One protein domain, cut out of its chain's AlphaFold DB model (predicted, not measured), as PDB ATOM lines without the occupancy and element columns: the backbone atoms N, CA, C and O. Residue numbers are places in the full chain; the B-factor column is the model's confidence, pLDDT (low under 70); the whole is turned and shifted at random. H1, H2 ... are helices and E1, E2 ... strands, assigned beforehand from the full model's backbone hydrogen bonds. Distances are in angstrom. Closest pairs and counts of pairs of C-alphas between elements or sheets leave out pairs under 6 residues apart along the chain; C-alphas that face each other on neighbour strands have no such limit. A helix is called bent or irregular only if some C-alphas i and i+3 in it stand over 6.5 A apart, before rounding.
ATOM      1  N   THR A   2     224.210 288.671 269.398       48.41
ATOM      2  CA  THR A   2     225.465 288.164 268.819       48.41
ATOM      3  C   THR A   2     226.008 286.923 269.534       48.41
ATOM      4  O   THR A   2     226.451 285.993 268.872       48.41
ATOM      5  N   ASP A   3     225.878 286.842 270.861       37.81
ATOM      6  CA  ASP A   3     226.436 285.724 271.647       37.81
ATOM      7  C   ASP A   3     225.773 284.370 271.362       37.81
ATOM      8  O   ASP A   3     226.442 283.339 271.364       37.81
ATOM      9  N   LEU A   4     224.470 284.365 271.056       46.38
ATOM     10  CA  LEU A   4     223.742 283.138 270.712       46.38
ATOM     11  C   LEU A   4     224.178 282.581 269.350       46.38
ATOM     12  O   LEU A   4     224.224 281.369 269.175       46.38
ATOM     13  N   LEU A   5     224.513 283.470 268.406       43.31
ATOM     14  CA  LEU A   5     224.974 283.109 267.066       43.31
ATOM     15  C   LEU A   5     226.408 282.564 267.092       43.31
ATOM     16  O   LEU A   5     226.729 281.634 266.357       43.31
ATOM     17  N   ILE A   6     227.258 283.118 267.964       46.47
ATOM     18  CA  ILE A   6     228.642 282.662 268.162       46.47
ATOM     19  C   ILE A   6     228.657 281.277 268.818       46.47
ATOM     20  O   ILE A   6     229.432 280.415 268.406       46.47
ATOM     21  N   GLN A   7     227.767 281.025 269.788       42.22
ATOM     22  CA  GLN A   7     227.625 279.711 270.426       42.22
ATOM     23  C   GLN A   7     227.139 278.623 269.464       42.22
ATOM     24  O   GLN A   7     227.619 277.493 269.537       42.22
ATOM     25  N   THR A   8     226.215 278.933 268.552       44.34
ATOM     26  CA  THR A   8     225.762 277.959 267.550       44.34
ATOM     27  C   THR A   8     226.822 277.689 266.488       44.34
ATOM     28  O   THR A   8     227.015 276.533 266.128       44.34
ATOM     29  N   THR A   9     227.575 278.694 266.031       44.34
ATOM     30  CA  THR A   9     228.663 278.473 265.053       44.34
ATOM     31  C   THR A   9     229.841 277.686 265.628       44.34
ATOM     32  O   THR A   9     230.359 276.802 264.949       44.34
ATOM     33  N   THR A  10     230.231 277.924 266.887       41.84
ATOM     34  CA  THR A  10     231.274 277.108 267.547       41.84
ATOM     35  C   THR A  10     230.810 275.683 267.830       41.84
ATOM     36  O   THR A  10     231.604 274.756 267.690       41.84
ATOM     37  N   ALA A  11     229.533 275.481 268.164       41.00
ATOM     38  CA  ALA A  11     228.977 274.140 268.310       41.00
ATOM     39  C   ALA A  11     229.018 273.362 266.984       41.00
ATOM     40  O   ALA A  11     229.462 272.225 266.982       41.00
ATOM     41  N   VAL A  12     228.647 273.987 265.858       43.47
ATOM     42  CA  VAL A  12     228.633 273.344 264.527       43.47
ATOM     43  C   VAL A  12     230.046 273.028 264.001       43.47
ATOM     44  O   VAL A  12     230.240 272.038 263.300       43.47
ATOM     45  N   HIS A  13     231.063 273.826 264.341       35.47
ATOM     46  CA  HIS A  13     232.454 273.482 264.004       35.47
ATOM     47  C   HIS A  13     233.011 272.359 264.888       35.47
ATOM     48  O   HIS A  13     233.646 271.446 264.373       35.47
ATOM     49  N   ALA A  14     232.700 272.354 266.188       42.12
ATOM     50  CA  ALA A  14     233.093 271.260 267.078       42.12
ATOM     51  C   ALA A  14     232.416 269.927 266.714       42.12
ATOM     52  O   ALA A  14     232.991 268.867 266.951       42.12
ATOM     53  N   THR A  15     231.218 269.961 266.116       42.84
ATOM     54  CA  THR A  15     230.605 268.750 265.567       42.84
ATOM     55  C   THR A  15     231.361 268.233 264.350       42.84
ATOM     56  O   THR A  15     231.457 267.028 264.225       42.84
ATOM     57  N   SER A  16     231.956 269.087 263.508       44.31
ATOM     58  CA  SER A  16     232.688 268.652 262.305       44.31
ATOM     59  C   SER A  16     233.976 267.882 262.625       44.31
ATOM     60  O   SER A  16     234.215 266.835 262.033       44.31
ATOM     61  N   ASP A  17     234.782 268.351 263.582       45.81
ATOM     62  CA  ASP A  17     236.042 267.676 263.956       45.81
ATOM     63  C   ASP A  17     235.805 266.380 264.754       45.81
ATOM     64  O   ASP A  17     236.639 265.478 264.774       45.81
ATOM     65  N   ALA A  18     234.639 266.249 265.394       50.84
ATOM     66  CA  ALA A  18     234.233 265.033 266.099       50.84
ATOM     67  C   ALA A  18     233.704 263.925 265.161       50.84
ATOM     68  O   ALA A  18     233.411 262.827 265.633       50.84
ATOM     69  N   MET A  19     233.571 264.194 263.856       54.03
ATOM     70  CA  MET A  19     232.915 263.305 262.878       54.03
ATOM     71  C   MET A  19     233.866 262.436 262.047       54.03
ATOM     72  O   MET A  19     233.487 261.821 261.043       54.03
ATOM     73  N   GLU A  20     235.122 262.371 262.480       60.28
ATOM     74  CA  GLU A  20     236.136 261.475 261.919       60.28
ATOM     75  C   GLU A  20     236.485 260.319 262.865       60.28
ATOM     76  O   GLU A  20     237.473 259.615 262.665       60.28
ATOM     77  N   SER A  21     235.677 260.100 263.906       65.31
ATOM     78  CA  SER A  21     235.921 259.039 264.888       65.31
ATOM     79  C   SER A  21     235.639 257.641 264.333       65.31
ATOM     80  O   SER A  21     236.273 256.663 264.741       65.31
ATOM     81  N   LEU A  22     234.692 257.545 263.396       73.38
ATOM     82  CA  LEU A  22     234.307 256.296 262.760       73.38
ATOM     83  C   LEU A  22     235.033 256.116 261.416       73.38
ATOM     84  O   LEU A  22     235.159 257.070 260.646       73.38
ATOM     85  N   PRO A  23     235.483 254.888 261.092       78.88
ATOM     86  CA  PRO A  23     236.056 254.583 259.789       78.88
ATOM     87  C   PRO A  23     235.104 254.939 258.645       78.88
ATOM     88  O   PRO A  23     233.965 254.475 258.615       78.88
ATOM     89  N   ARG A  24     235.586 255.729 257.681       80.75
ATOM     90  CA  ARG A  24     234.845 256.133 256.476       80.75
ATOM     91  C   ARG A  24     235.541 255.609 255.228       80.75
ATOM     92  O   ARG A  24     236.769 255.499 255.196       80.75
ATOM     93  N   ILE A  25     234.743 255.303 254.210       82.88
ATOM     94  CA  ILE A  25     235.229 254.883 252.893       82.88
ATOM     95  C   ILE A  25     235.174 256.104 251.979       82.88
ATOM     96  O   ILE A  25     234.147 256.772 251.929       82.88
ATOM     97  N   ARG A  26     236.238 256.416 251.247       81.12
ATOM     98  CA  ARG A  26     236.242 257.503 250.260       81.12
ATOM     99  C   ARG A  26     236.604 256.961 248.890       81.12
ATOM    100  O   ARG A  26     237.434 256.068 248.775       81.12
ATOM    101  N   TRP A  27     235.982 257.497 247.849       81.19
ATOM    102  CA  TRP A  27     236.351 257.204 246.471       81.19
ATOM    103  C   TRP A  27     237.357 258.241 245.980       81.19
ATOM    104  O   TRP A  27     237.072 259.438 246.046       81.19
ATOM    105  N   ASN A  28     238.502 257.794 245.468       78.56
ATOM    106  CA  ASN A  28     239.453 258.668 244.799       78.56
ATOM    107  C   ASN A  28     239.266 258.583 243.272       78.56
ATOM    108  O   ASN A  28     239.287 257.516 242.654       78.56
ATOM    109  N   GLY A  29     239.022 259.745 242.661       73.62
ATOM    110  CA  GLY A  29     238.776 259.870 241.227       73.62
ATOM    111  C   GLY A  29     240.018 259.632 240.371       73.62
ATOM    112  O   GLY A  29     239.859 259.199 239.231       73.62
ATOM    113  N   ASP A  30     241.211 259.865 240.922       79.50
ATOM    114  CA  ASP A  30     242.473 259.841 240.175       79.50
ATOM    115  C   ASP A  30     243.060 258.428 240.043       79.50
ATOM    116  O   ASP A  30     243.593 258.067 238.996       79.50
ATOM    117  N   ASP A  31     242.939 257.605 241.089       76.00
ATOM    118  CA  ASP A  31     243.457 256.228 241.122       76.00
ATOM    119  C   ASP A  31     242.368 255.156 240.927       76.00
ATOM    120  O   ASP A  31     242.675 253.965 240.810       76.00
ATOM    121  N   HIS A  32     241.101 255.585 240.866       73.12
ATOM    122  CA  HIS A  32     239.912 254.743 240.770       73.12
ATOM    123  C   HIS A  32     239.816 253.674 241.872       73.12
ATOM    124  O   HIS A  32     239.394 252.533 241.624       73.12
ATOM    125  N   ARG A  33     240.203 254.033 243.101       76.75
ATOM    126  CA  ARG A  33     240.232 253.136 244.258       76.75
ATOM    127  C   ARG A  33     239.464 253.705 245.445       76.75
ATOM    128  O   ARG A  33     239.241 254.907 245.584       76.75
ATOM    129  N   PHE A  34     239.059 252.792 246.322       77.81
ATOM    130  CA  PHE A  34     238.514 253.141 247.628       77.81
ATOM    131  C   PHE A  34     239.625 253.294 248.660       77.81
ATOM    132  O   PHE A  34     240.476 252.415 248.806       77.81
ATOM    133  N   HIS A  35     239.572 254.399 249.391       78.00
ATOM    134  CA  HIS A  35     240.437 254.732 250.515       78.00
ATOM    135  C   HIS A  35     239.657 254.560 251.815       78.00
ATOM    136  O   HIS A  35     238.452 254.817 251.859       78.00
ATOM    137  N   TYR A  36     240.337 254.127 252.873       77.81
ATOM    138  CA  TYR A  36     239.715 253.866 254.168       77.81
ATOM    139  C   TYR A  36     240.469 254.607 255.260       77.81
ATOM    140  O   TYR A  36     241.689 254.477 255.369       77.81
ATOM    141  N   ASN A  37     239.732 255.314 256.111       75.75
ATOM    142  CA  ASN A  37     240.308 255.901 257.313       75.75
ATOM    143  C   ASN A  37     240.251 254.865 258.429       75.75
ATOM    144  O   ASN A  37     239.166 254.491 258.869       75.75
ATOM    145  N   MET A  38     241.409 254.402 258.894       68.19
ATOM    146  CA  MET A  38     241.505 253.462 260.009       68.19
ATOM    147  C   MET A  38     242.083 254.155 261.249       68.19
ATOM    148  O   MET A  38     243.147 254.772 261.149       68.19
ATOM    149  N   PRO A  39     241.442 254.037 262.427       67.31
ATOM    150  CA  PRO A  39     242.015 254.535 263.670       67.31
ATOM    151  C   PRO A  39     243.227 253.678 264.050       67.31
ATOM    152  O   PRO A  39     243.108 252.467 264.234       67.31
ATOM    153  N   LEU A  40     244.401 254.300 264.168       66.69
ATOM    154  CA  LEU A  40     245.639 253.621 264.565       66.69
ATOM    155  C   LEU A  40     245.831 253.609 266.076       66.69
ATOM    156  O   LEU A  40     246.233 252.605 266.660       66.69
ATOM    157  N   CYS A  41     245.588 254.748 266.714       64.12
ATOM    158  CA  CYS A  41     245.691 254.879 268.154       64.12
ATOM    159  C   CYS A  41     244.795 256.010 268.648       64.12
ATOM    160  O   CYS A  41     244.511 256.964 267.923       64.12
ATOM    161  N   ALA A  42     244.354 255.883 269.894       70.88
ATOM    162  CA  ALA A  42     243.571 256.895 270.580       70.88
ATOM    163  C   ALA A  42     244.255 257.228 271.903       70.88
ATOM    164  O   ALA A  42     244.622 256.326 272.662       70.88
ATOM    165  N   GLN A  43     244.417 258.517 272.190       69.12
ATOM    166  CA  GLN A  43     244.813 258.955 273.519       69.12
ATOM    167  C   GLN A  43     243.559 259.074 274.399       69.12
ATOM    168  O   GLN A  43     242.658 259.838 274.058       69.12
ATOM    169  N   PRO A  44     243.481 258.379 275.547       67.00
ATOM    170  CA  PRO A  44     242.378 258.564 276.485       67.00
ATOM    171  C   PRO A  44     242.455 259.936 277.180       67.00
ATOM    172  O   PRO A  44     243.530 260.374 277.591       67.00
ATOM    173  N   GLY A  45     241.308 260.602 277.349       66.00
ATOM    174  CA  GLY A  45     241.182 261.878 278.068       66.00
ATOM    175  C   GLY A  45     240.046 262.756 277.533       66.00
ATOM    176  O   GLY A  45     239.556 262.528 276.434       66.00
ATOM    177  N   GLU A  46     239.639 263.780 278.297       54.47
ATOM    178  CA  GLU A  46     238.582 264.735 277.893       54.47
ATOM    179  C   GLU A  46     238.966 265.552 276.642       54.47
ATOM    180  O   GLU A  46     238.100 265.956 275.877       54.47
ATOM    181  N   ALA A  47     240.270 265.723 276.402       64.88
ATOM    182  CA  ALA A  47     240.853 266.292 275.183       64.88
ATOM    183  C   ALA A  47     241.674 265.250 274.393       64.88
ATOM    184  O   ALA A  47     242.692 265.578 273.785       64.88
ATOM    185  N   GLY A  48     241.297 263.971 274.484       60.81
ATOM    186  CA  GLY A  48     241.938 262.891 273.738       60.81
ATOM    187  C   GLY A  48     241.765 263.059 272.228       60.81
ATOM    188  O   GLY A  48     240.747 263.572 271.773       60.81
ATOM    189  N   PHE A  49     242.751 262.619 271.448       65.50
ATOM    190  CA  PHE A  49     242.684 262.613 269.985       65.50
ATOM    191  C   PHE A  49     242.797 261.186 269.445       65.50
ATOM    192  O   PHE A  49     243.377 260.304 270.089       65.50
ATOM    193  N   VAL A  50     242.248 260.970 268.252       63.44
ATOM    194  CA  VAL A  50     242.369 259.722 267.493       63.44
ATOM    195  C   VAL A  50     243.263 259.997 266.290       63.44
ATOM    196  O   VAL A  50     242.997 260.914 265.519       63.44
ATOM    197  N   ILE A  51     244.338 259.224 266.132       67.12
ATOM    198  CA  ILE A  51     245.149 259.272 264.913       67.12
ATOM    199  C   ILE A  51     244.481 258.376 263.874       67.12
ATOM    200  O   ILE A  51     244.444 257.154 264.043       67.12
ATOM    201  N   MET A  52     243.995 258.984 262.796       66.88
ATOM    202  CA  MET A  52     243.454 258.284 261.635       66.88
ATOM    203  C   MET A  52     244.547 258.136 260.577       66.88
ATOM    204  O   MET A  52     245.233 259.101 260.246       66.88
ATOM    205  N   HIS A  53     244.721 256.929 260.048       68.50
ATOM    206  CA  HIS A  53     245.592 256.679 258.907       68.50
ATOM    207  C   HIS A  53     244.757 256.297 257.699       68.50
ATOM    208  O   HIS A  53     243.907 255.405 257.772       68.50
ATOM    209  N   GLU A  54     245.016 256.982 256.593       66.44
ATOM    210  CA  GLU A  54     244.471 256.617 255.296       66.44
ATOM    211  C   GLU A  54     245.244 255.403 254.794       66.44
ATOM    212  O   GLU A  54     246.423 255.487 254.450       66.44
ATOM    213  N   VAL A  55     244.591 254.243 254.830       63.69
ATOM    214  CA  VAL A  55     245.193 252.998 254.362       63.69
ATOM    215  C   VAL A  55     244.898 252.859 252.878       63.69
ATOM    216  O   VAL A  55     243.775 252.539 252.476       63.69
ATOM    217  N   GLU A  56     245.933 253.038 252.065       60.88
ATOM    218  CA  GLU A  56     245.932 252.585 250.681       60.88
ATOM    219  C   GLU A  56     246.202 251.074 250.678       60.88
ATOM    220  O   GLU A  56     247.325 250.604 250.866       60.88
ATOM    221  N   SER A  57     245.149 250.270 250.546       56.03
ATOM    222  CA  SER A  57     245.318 248.822 250.428       56.03
ATOM    223  C   SER A  57     245.718 248.484 248.998       56.03
ATOM    224  O   SER A  57     244.965 248.757 248.069       56.03
ATOM    225  N   SER A  58     246.842 247.795 248.792       57.72
ATOM    226  CA  SER A  58     247.213 247.257 247.470       57.72
ATOM    227  C   SER A  58     246.140 246.323 246.876       57.72
ATOM    228  O   SER A  58     246.117 246.098 245.667       57.72
ATOM    229  N   ASN A  59     245.229 245.821 247.722       55.97
ATOM    230  CA  ASN A  59     244.085 244.975 247.375       55.97
ATOM    231  C   ASN A  59     242.751 245.745 247.276       55.97
ATOM    232  O   ASN A  59     241.689 245.120 247.275       55.97
ATOM    233  N   CYS A  60     242.757 247.080 247.248       59.09
ATOM    234  CA  CYS A  60     241.524 247.853 247.107       59.09
ATOM    235  C   CYS A  60     240.856 247.576 245.748       59.09
ATOM    236  O   CYS A  60     241.514 247.461 244.710       59.09
ATOM    237  N   ILE A  61     239.529 247.453 245.771       62.72
ATOM    238  CA  ILE A  61     238.713 247.106 244.607       62.72
ATOM    239  C   ILE A  61     238.798 248.251 243.591       62.72
ATOM    240  O   ILE A  61     238.282 249.338 243.844       62.72
ATOM    241  N   LEU A  62     239.435 248.000 242.445       65.56
ATOM    242  CA  LEU A  62     239.380 248.899 241.295       65.56
ATOM    243  C   LEU A  62     237.955 248.858 240.739       65.56
ATOM    244  O   LEU A  62     237.518 247.818 240.234       65.56
ATOM    245  N   LEU A  63     237.214 249.961 240.841       66.06
ATOM    246  CA  LEU A  63     235.867 249.988 240.287       66.06
ATOM    247  C   LEU A  63     235.922 250.115 238.772       66.06
ATOM    248  O   LEU A  63     236.469 251.063 238.211       66.06
ATOM    249  N   SER A  64     235.277 249.166 238.098       65.75
ATOM    250  CA  SER A  64     234.998 249.306 236.675       65.75
ATOM    251  C   SER A  64     234.065 250.507 236.455       65.75
ATOM    252  O   SER A  64     233.118 250.682 237.224       65.75
ATOM    253  N   PRO A  65     234.222 251.290 235.369       63.16
ATOM    254  CA  PRO A  65     233.333 252.412 235.041       63.16
ATOM    255  C   PRO A  65     231.838 252.055 234.933       63.16
ATOM    256  O   PRO A  65     230.991 252.948 234.906       63.16
ATOM    257  N   LYS A  66     231.507 250.759 234.853       67.19
ATOM    258  CA  LYS A  66     230.138 250.220 234.839       67.19
ATOM    259  C   LYS A  66     229.534 250.032 236.236       67.19
ATOM    260  O   LYS A  66     228.327 249.862 236.351       67.19
ATOM    261  N   GLU A  67     230.344 250.077 237.289       71.44
ATOM    262  CA  GLU A  67     229.948 249.792 238.674       71.44
ATOM    263  C   GLU A  67     229.783 251.064 239.522       71.44
ATOM    264  O   GLU A  67     229.958 251.034 240.739       71.44
ATOM    265  N   LYS A  68     229.405 252.190 238.899       73.56
ATOM    266  CA  LYS A  68     229.198 253.486 239.580       73.56
ATOM    267  C   LYS A  68     228.229 253.414 240.764       73.56
ATOM    268  O   LYS A  68     228.363 254.187 241.704       73.56
ATOM    269  N   ASN A  69     227.302 252.455 240.750       82.62
ATOM    270  CA  ASN A  69     226.374 252.216 241.855       82.62
ATOM    271  C   ASN A  69     227.097 251.921 243.179       82.62
ATOM    272  O   ASN A  69     226.593 252.301 244.226       82.62
ATOM    273  N   LYS A  70     228.294 251.321 243.147       81.00
ATOM    274  CA  LYS A  70     229.082 251.054 244.361       81.00
ATOM    275  C   LYS A  70     229.594 252.339 245.021       81.00
ATOM    276  O   LYS A  70     229.734 252.372 246.238       81.00
ATOM    277  N   VAL A  71     229.840 253.403 244.249       83.00
ATOM    278  CA  VAL A  71     230.178 254.727 244.806       83.00
ATOM    279  C   VAL A  71     228.962 255.317 245.516       83.00
ATOM    280  O   VAL A  71     229.082 255.786 246.639       83.00
ATOM    281  N   PHE A  72     227.776 255.203 244.918       85.31
ATOM    282  CA  PHE A  72     226.534 255.650 245.554       85.31
ATOM    283  C   PHE A  72     226.219 254.867 246.840       85.31
ATOM    284  O   PHE A  72     225.818 255.440 247.849       85.31
ATOM    285  N   GLU A  73     226.427 253.547 246.838       86.31
ATOM    286  CA  GLU A  73     226.289 252.728 248.046       86.31
ATOM    287  C   GLU A  73     227.287 253.143 249.136       86.31
ATOM    288  O   GLU A  73     226.916 253.210 250.306       86.31
ATOM    289  N   MET A  74     228.525 253.473 248.760       86.44
ATOM    290  CA  MET A  74     229.533 254.010 249.677       86.44
ATOM    291  C   MET A  74     229.104 255.359 250.273       86.44
ATOM    292  O   MET A  74     229.188 255.531 251.488       86.44
ATOM    293  N   GLU A  75     228.613 256.296 249.455       87.12
ATOM    294  CA  GLU A  75     228.083 257.585 249.928       87.12
ATOM    295  C   GLU A  75     226.951 257.365 250.933       87.12
ATOM    296  O   GLU A  75     227.002 257.880 252.047       87.12
ATOM    297  N   LYS A  76     226.010 256.472 250.607       90.44
ATOM    298  CA  LYS A  76     224.913 256.101 251.504       90.44
ATOM    299  C   LYS A  76     225.405 255.530 252.840       90.44
ATOM    300  O   LYS A  76     224.821 255.813 253.883       90.44
ATOM    301  N   VAL A  77     226.456 254.709 252.835       88.50
ATOM    302  CA  VAL A  77     227.059 254.189 254.074       88.50
ATOM    303  C   VAL A  77     227.688 255.312 254.895       88.50
ATOM    304  O   VAL A  77     227.477 255.365 256.104       88.50
ATOM    305  N   ASN A  78     228.405 256.238 254.259       88.00
ATOM    306  CA  ASN A  78     228.987 257.390 254.946       88.00
ATOM    307  C   ASN A  78     227.926 258.321 255.554       88.00
ATOM    308  O   ASN A  78     228.159 258.865 256.637       88.00
ATOM    309  N   ASP A  79     226.775 258.469 254.899       88.94
ATOM    310  CA  ASP A  79     225.634 259.222 255.425       88.94
ATOM    311  C   ASP A  79     225.045 258.535 256.665       88.94
ATOM    312  O   ASP A  79     224.823 259.179 257.687       88.94
ATOM    313  N   MET A  80     224.894 257.207 256.651       90.00
ATOM    314  CA  MET A  80     224.460 256.467 257.846       90.00
ATOM    315  C   MET A  80     225.457 256.610 259.007       90.00
ATOM    316  O   MET A  80     225.053 256.748 260.160       90.00
ATOM    317  N   ILE A  81     226.764 256.613 258.723       87.94
ATOM    318  CA  ILE A  81     227.804 256.866 259.734       87.94
ATOM    319  C   ILE A  81     227.645 258.277 260.323       87.94
ATOM    320  O   ILE A  81     227.711 258.446 261.538       87.94
ATOM    321  N   HIS A  82     227.378 259.277 259.477       86.81
ATOM    322  CA  HIS A  82     227.101 260.650 259.906       86.81
ATOM    323  C   HIS A  82     225.887 260.727 260.846       86.81
ATOM    324  O   HIS A  82     225.959 261.367 261.895       86.81
ATOM    325  N   GLU A  83     224.785 260.054 260.512       88.25
ATOM    326  CA  GLU A  83     223.580 260.031 261.352       88.25
ATOM    327  C   GLU A  83     223.844 259.431 262.742       88.25
ATOM    328  O   GLU A  83     223.340 259.934 263.749       88.25
ATOM    329  N   VAL A  84     224.668 258.382 262.818       88.81
ATOM    330  CA  VAL A  84     225.048 257.731 264.082       88.81
ATOM    331  C   VAL A  84     225.881 258.664 264.962       88.81
ATOM    332  O   VAL A  84     225.614 258.781 266.161       88.81
ATOM    333  N   GLU A  85     226.865 259.357 264.388       85.06
ATOM    334  CA  GLU A  85     227.687 260.329 265.122       85.06
ATOM    335  C   GLU A  85     226.832 261.483 265.655       85.06
ATOM    336  O   GLU A  85     226.938 261.854 266.830       85.06
ATOM    337  N   LEU A  86     225.913 261.993 264.829       86.69
ATOM    338  CA  LEU A  86     224.964 263.026 265.230       86.69
ATOM    339  C   LEU A  86     224.075 262.556 266.392       86.69
ATOM    340  O   LEU A  86     223.879 263.291 267.363       86.69
ATOM    341  N   ALA A  87     223.563 261.324 266.336       87.06
ATOM    342  CA  ALA A  87     222.755 260.755 267.412       87.06
ATOM    343  C   ALA A  87     223.533 260.674 268.739       87.06
ATOM    344  O   ALA A  87     222.986 261.012 269.793       87.06
ATOM    345  N   GLY A  88     224.817 260.299 268.695       87.25
ATOM    346  CA  GLY A  88     225.700 260.299 269.864       87.25
ATOM    347  C   GLY A  88     225.882 261.695 270.468       87.25
ATOM    348  O   GLY A  88     225.713 261.888 271.673       87.25
ATOM    349  N   GLN A  89     226.127 262.703 269.629       84.56
ATOM    350  CA  GLN A  89     226.264 264.094 270.074       84.56
ATOM    351  C   GLN A  89     224.975 264.633 270.711       84.56
ATOM    352  O   GLN A  89     225.025 265.319 271.740       84.56
ATOM    353  N   ILE A  90     223.814 264.313 270.129       88.06
ATOM    354  CA  ILE A  90     222.504 264.680 270.681       88.06
ATOM    355  C   ILE A  90     222.299 264.013 272.044       88.06
ATOM    356  O   ILE A  90     221.907 264.688 272.998       88.06
ATOM    357  N   HIS A  91     222.606 262.721 272.167       87.31
ATOM    358  CA  HIS A  91     222.534 261.998 273.435       87.31
ATOM    359  C   HIS A  91     223.395 262.666 274.521       87.31
ATOM    360  O   HIS A  91     222.919 262.935 275.629       87.31
ATOM    361  N   ASP A  92     224.635 263.032 274.200       85.25
ATOM    362  CA  ASP A  92     225.531 263.695 275.150       85.25
ATOM    363  C   ASP A  92     225.089 265.124 275.492       85.25
ATOM    364  O   ASP A  92     225.269 265.599 276.620       85.25
ATOM    365  N   ALA A  93     224.478 265.839 274.544       87.00
ATOM    366  CA  ALA A  93     223.844 267.126 274.804       87.00
ATOM    367  C   ALA A  93     222.660 266.983 275.775       87.00
ATOM    368  O   ALA A  93     222.583 267.746 276.741       87.00
ATOM    369  N   ILE A  94     221.792 265.984 275.577       88.94
ATOM    370  CA  ILE A  94     220.674 265.679 276.479       88.94
ATOM    371  C   ILE A  94     221.204 265.384 277.882       88.94
ATOM    372  O   ILE A  94     220.797 266.050 278.831       88.94
ATOM    373  N   LYS A  95     222.191 264.493 278.015       91.88
ATOM    374  CA  LYS A  95     222.809 264.152 279.306       91.88
ATOM    375  C   LYS A  95     223.363 265.383 280.037       91.88
ATOM    376  O   LYS A  95     223.177 265.541 281.246       91.88
ATOM    377  N   ARG A  96     224.011 266.303 279.312       85.12
ATOM    378  CA  ARG A  96     224.498 267.578 279.875       85.12
ATOM    379  C   ARG A  96     223.356 268.491 280.323       85.12
ATOM    380  O   ARG A  96     223.472 269.141 281.363       85.12
ATOM    381  N   LEU A  97     222.265 268.563 279.563       85.94
ATOM    382  CA  LEU A  97     221.088 269.361 279.919       85.94
ATOM    383  C   LEU A  97     220.336 268.776 281.117       85.94
ATOM    384  O   LEU A  97     219.929 269.533 281.995       85.94
ATOM    385  N   GLU A  98     220.212 267.456 281.207       86.19
ATOM    386  CA  GLU A  98     219.624 266.768 282.359       86.19
ATOM    387  C   GLU A  98     220.418 267.037 283.636       86.19
ATOM    388  O   GLU A  98     219.832 267.381 284.662       86.19
ATOM    389  N   HIS A  99     221.750 266.981 283.561       85.44
ATOM    390  CA  HIS A  99     222.615 267.334 284.685       85.44
ATOM    391  C   HIS A  99     222.461 268.811 285.096       85.44
ATOM    392  O   HIS A  99     222.374 269.134 286.278       85.44
ATOM    393  N   LYS A 100     222.350 269.738 284.134       84.19
ATOM    394  CA  LYS A 100     222.067 271.154 284.439       84.19
ATOM    395  C   LYS A 100     220.688 271.343 285.073       84.19
ATOM    396  O   LYS A 100     220.550 272.149 285.992       84.19
ATOM    397  N   ARG A 101     219.675 270.618 284.591       80.44
ATOM    398  CA  ARG A 101     218.309 270.662 285.124       80.44
ATOM    399  C   ARG A 101     218.253 270.131 286.553       80.44
ATOM    400  O   ARG A 101     217.608 270.753 287.387       80.44
ATOM    401  N   SER A 102     218.927 269.021 286.855       76.31
ATOM    402  CA  SER A 102     218.925 268.450 288.207       76.31
ATOM    403  C   SER A 102     219.561 269.387 289.241       76.31
ATOM    404  O   SER A 102     219.107 269.429 290.386       76.31
ATOM    405  N   HIS A 103     220.555 270.187 288.840       73.56
ATOM    406  CA  HIS A 103     221.194 271.184 289.703       73.56
ATOM    407  C   HIS A 103     220.442 272.522 289.798       73.56
ATOM    408  O   HIS A 103     220.532 273.191 290.827       73.56
ATOM    409  N   ASN A 104     219.665 272.903 288.780       73.25
ATOM    410  CA  ASN A 104     218.887 274.143 288.763       73.25
ATOM    411  C   ASN A 104     217.391 273.866 288.938       73.25
ATOM    412  O   ASN A 104     216.618 273.947 287.981       73.25
ATOM    413  N   LYS A 105     216.972 273.592 290.181       74.25
ATOM    414  CA  LYS A 105     215.543 273.554 290.523       74.25
ATOM    415  C   LYS A 105     214.921 274.912 290.229       74.25
ATOM    416  O   LYS A 105     215.383 275.934 290.745       74.25
TER     417      LYS A 105
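What this domain is: This is residues 2 to 105 of the 159 residues of an uncharacterized protein of Achlya hypogyna (UniProt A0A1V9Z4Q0). A small antiparallel sheet, order E1 E2 E3, is grazed by the long helix H2, which runs past it; residues 2 to 14 of H1 stick out, and so do residues 90 to 105, of which 90 to 103 belong to H2. The 104 printed residues run H1 E1 E2 E3 H2, class mixed, the strands a meander, each the antiparallel neighbour of the one before. The whole is loose, radius of gyration of the C-alphas 18.5 A, a rod spanning 62 by 28 by 25 A.

Where its parts are: E1 is residues 25 to 28, E2 33 to 42 (26.8 A), E3 50 to 55. H2, 69 to 103, measures 51.7 A, ending at C-alpha 103 (221.194, 271.184, 289.703). H1, 2 to 20, measures 29.6 A from C-alpha 2 (225.465, 288.164, 268.819); it is only just irregular, C-alphas 17 and 20 being 6.53 A apart.

How they stand to each other: Hairpin E1 and E2 has N 26 and O 35 at 2.8 A; hairpin E2 and E3 has N 38 and O 53 at 2.9 A. H2 grazes the sheet with residues 70 to 78, H1 with 18 to 20. H1 and H2 only just touch, with 3 pairs of C-alphas within 8 A, closest Met 19 and Glu 85 at 6.4 A, at a steep tilt of 51 degrees, opposite ways. Every O i to N i+4 pair is within hydrogen-bond range in H2, 13 of 15 in H1.

The domain as a whole: The C-alphas of Ser 64 and Lys 105 are farthest apart, 62.2 A. The printed part has no cut; link E3 to H2 is long. Residues 2 to 21, 38 to 41 and 43 to 66 have pLDDT under 70.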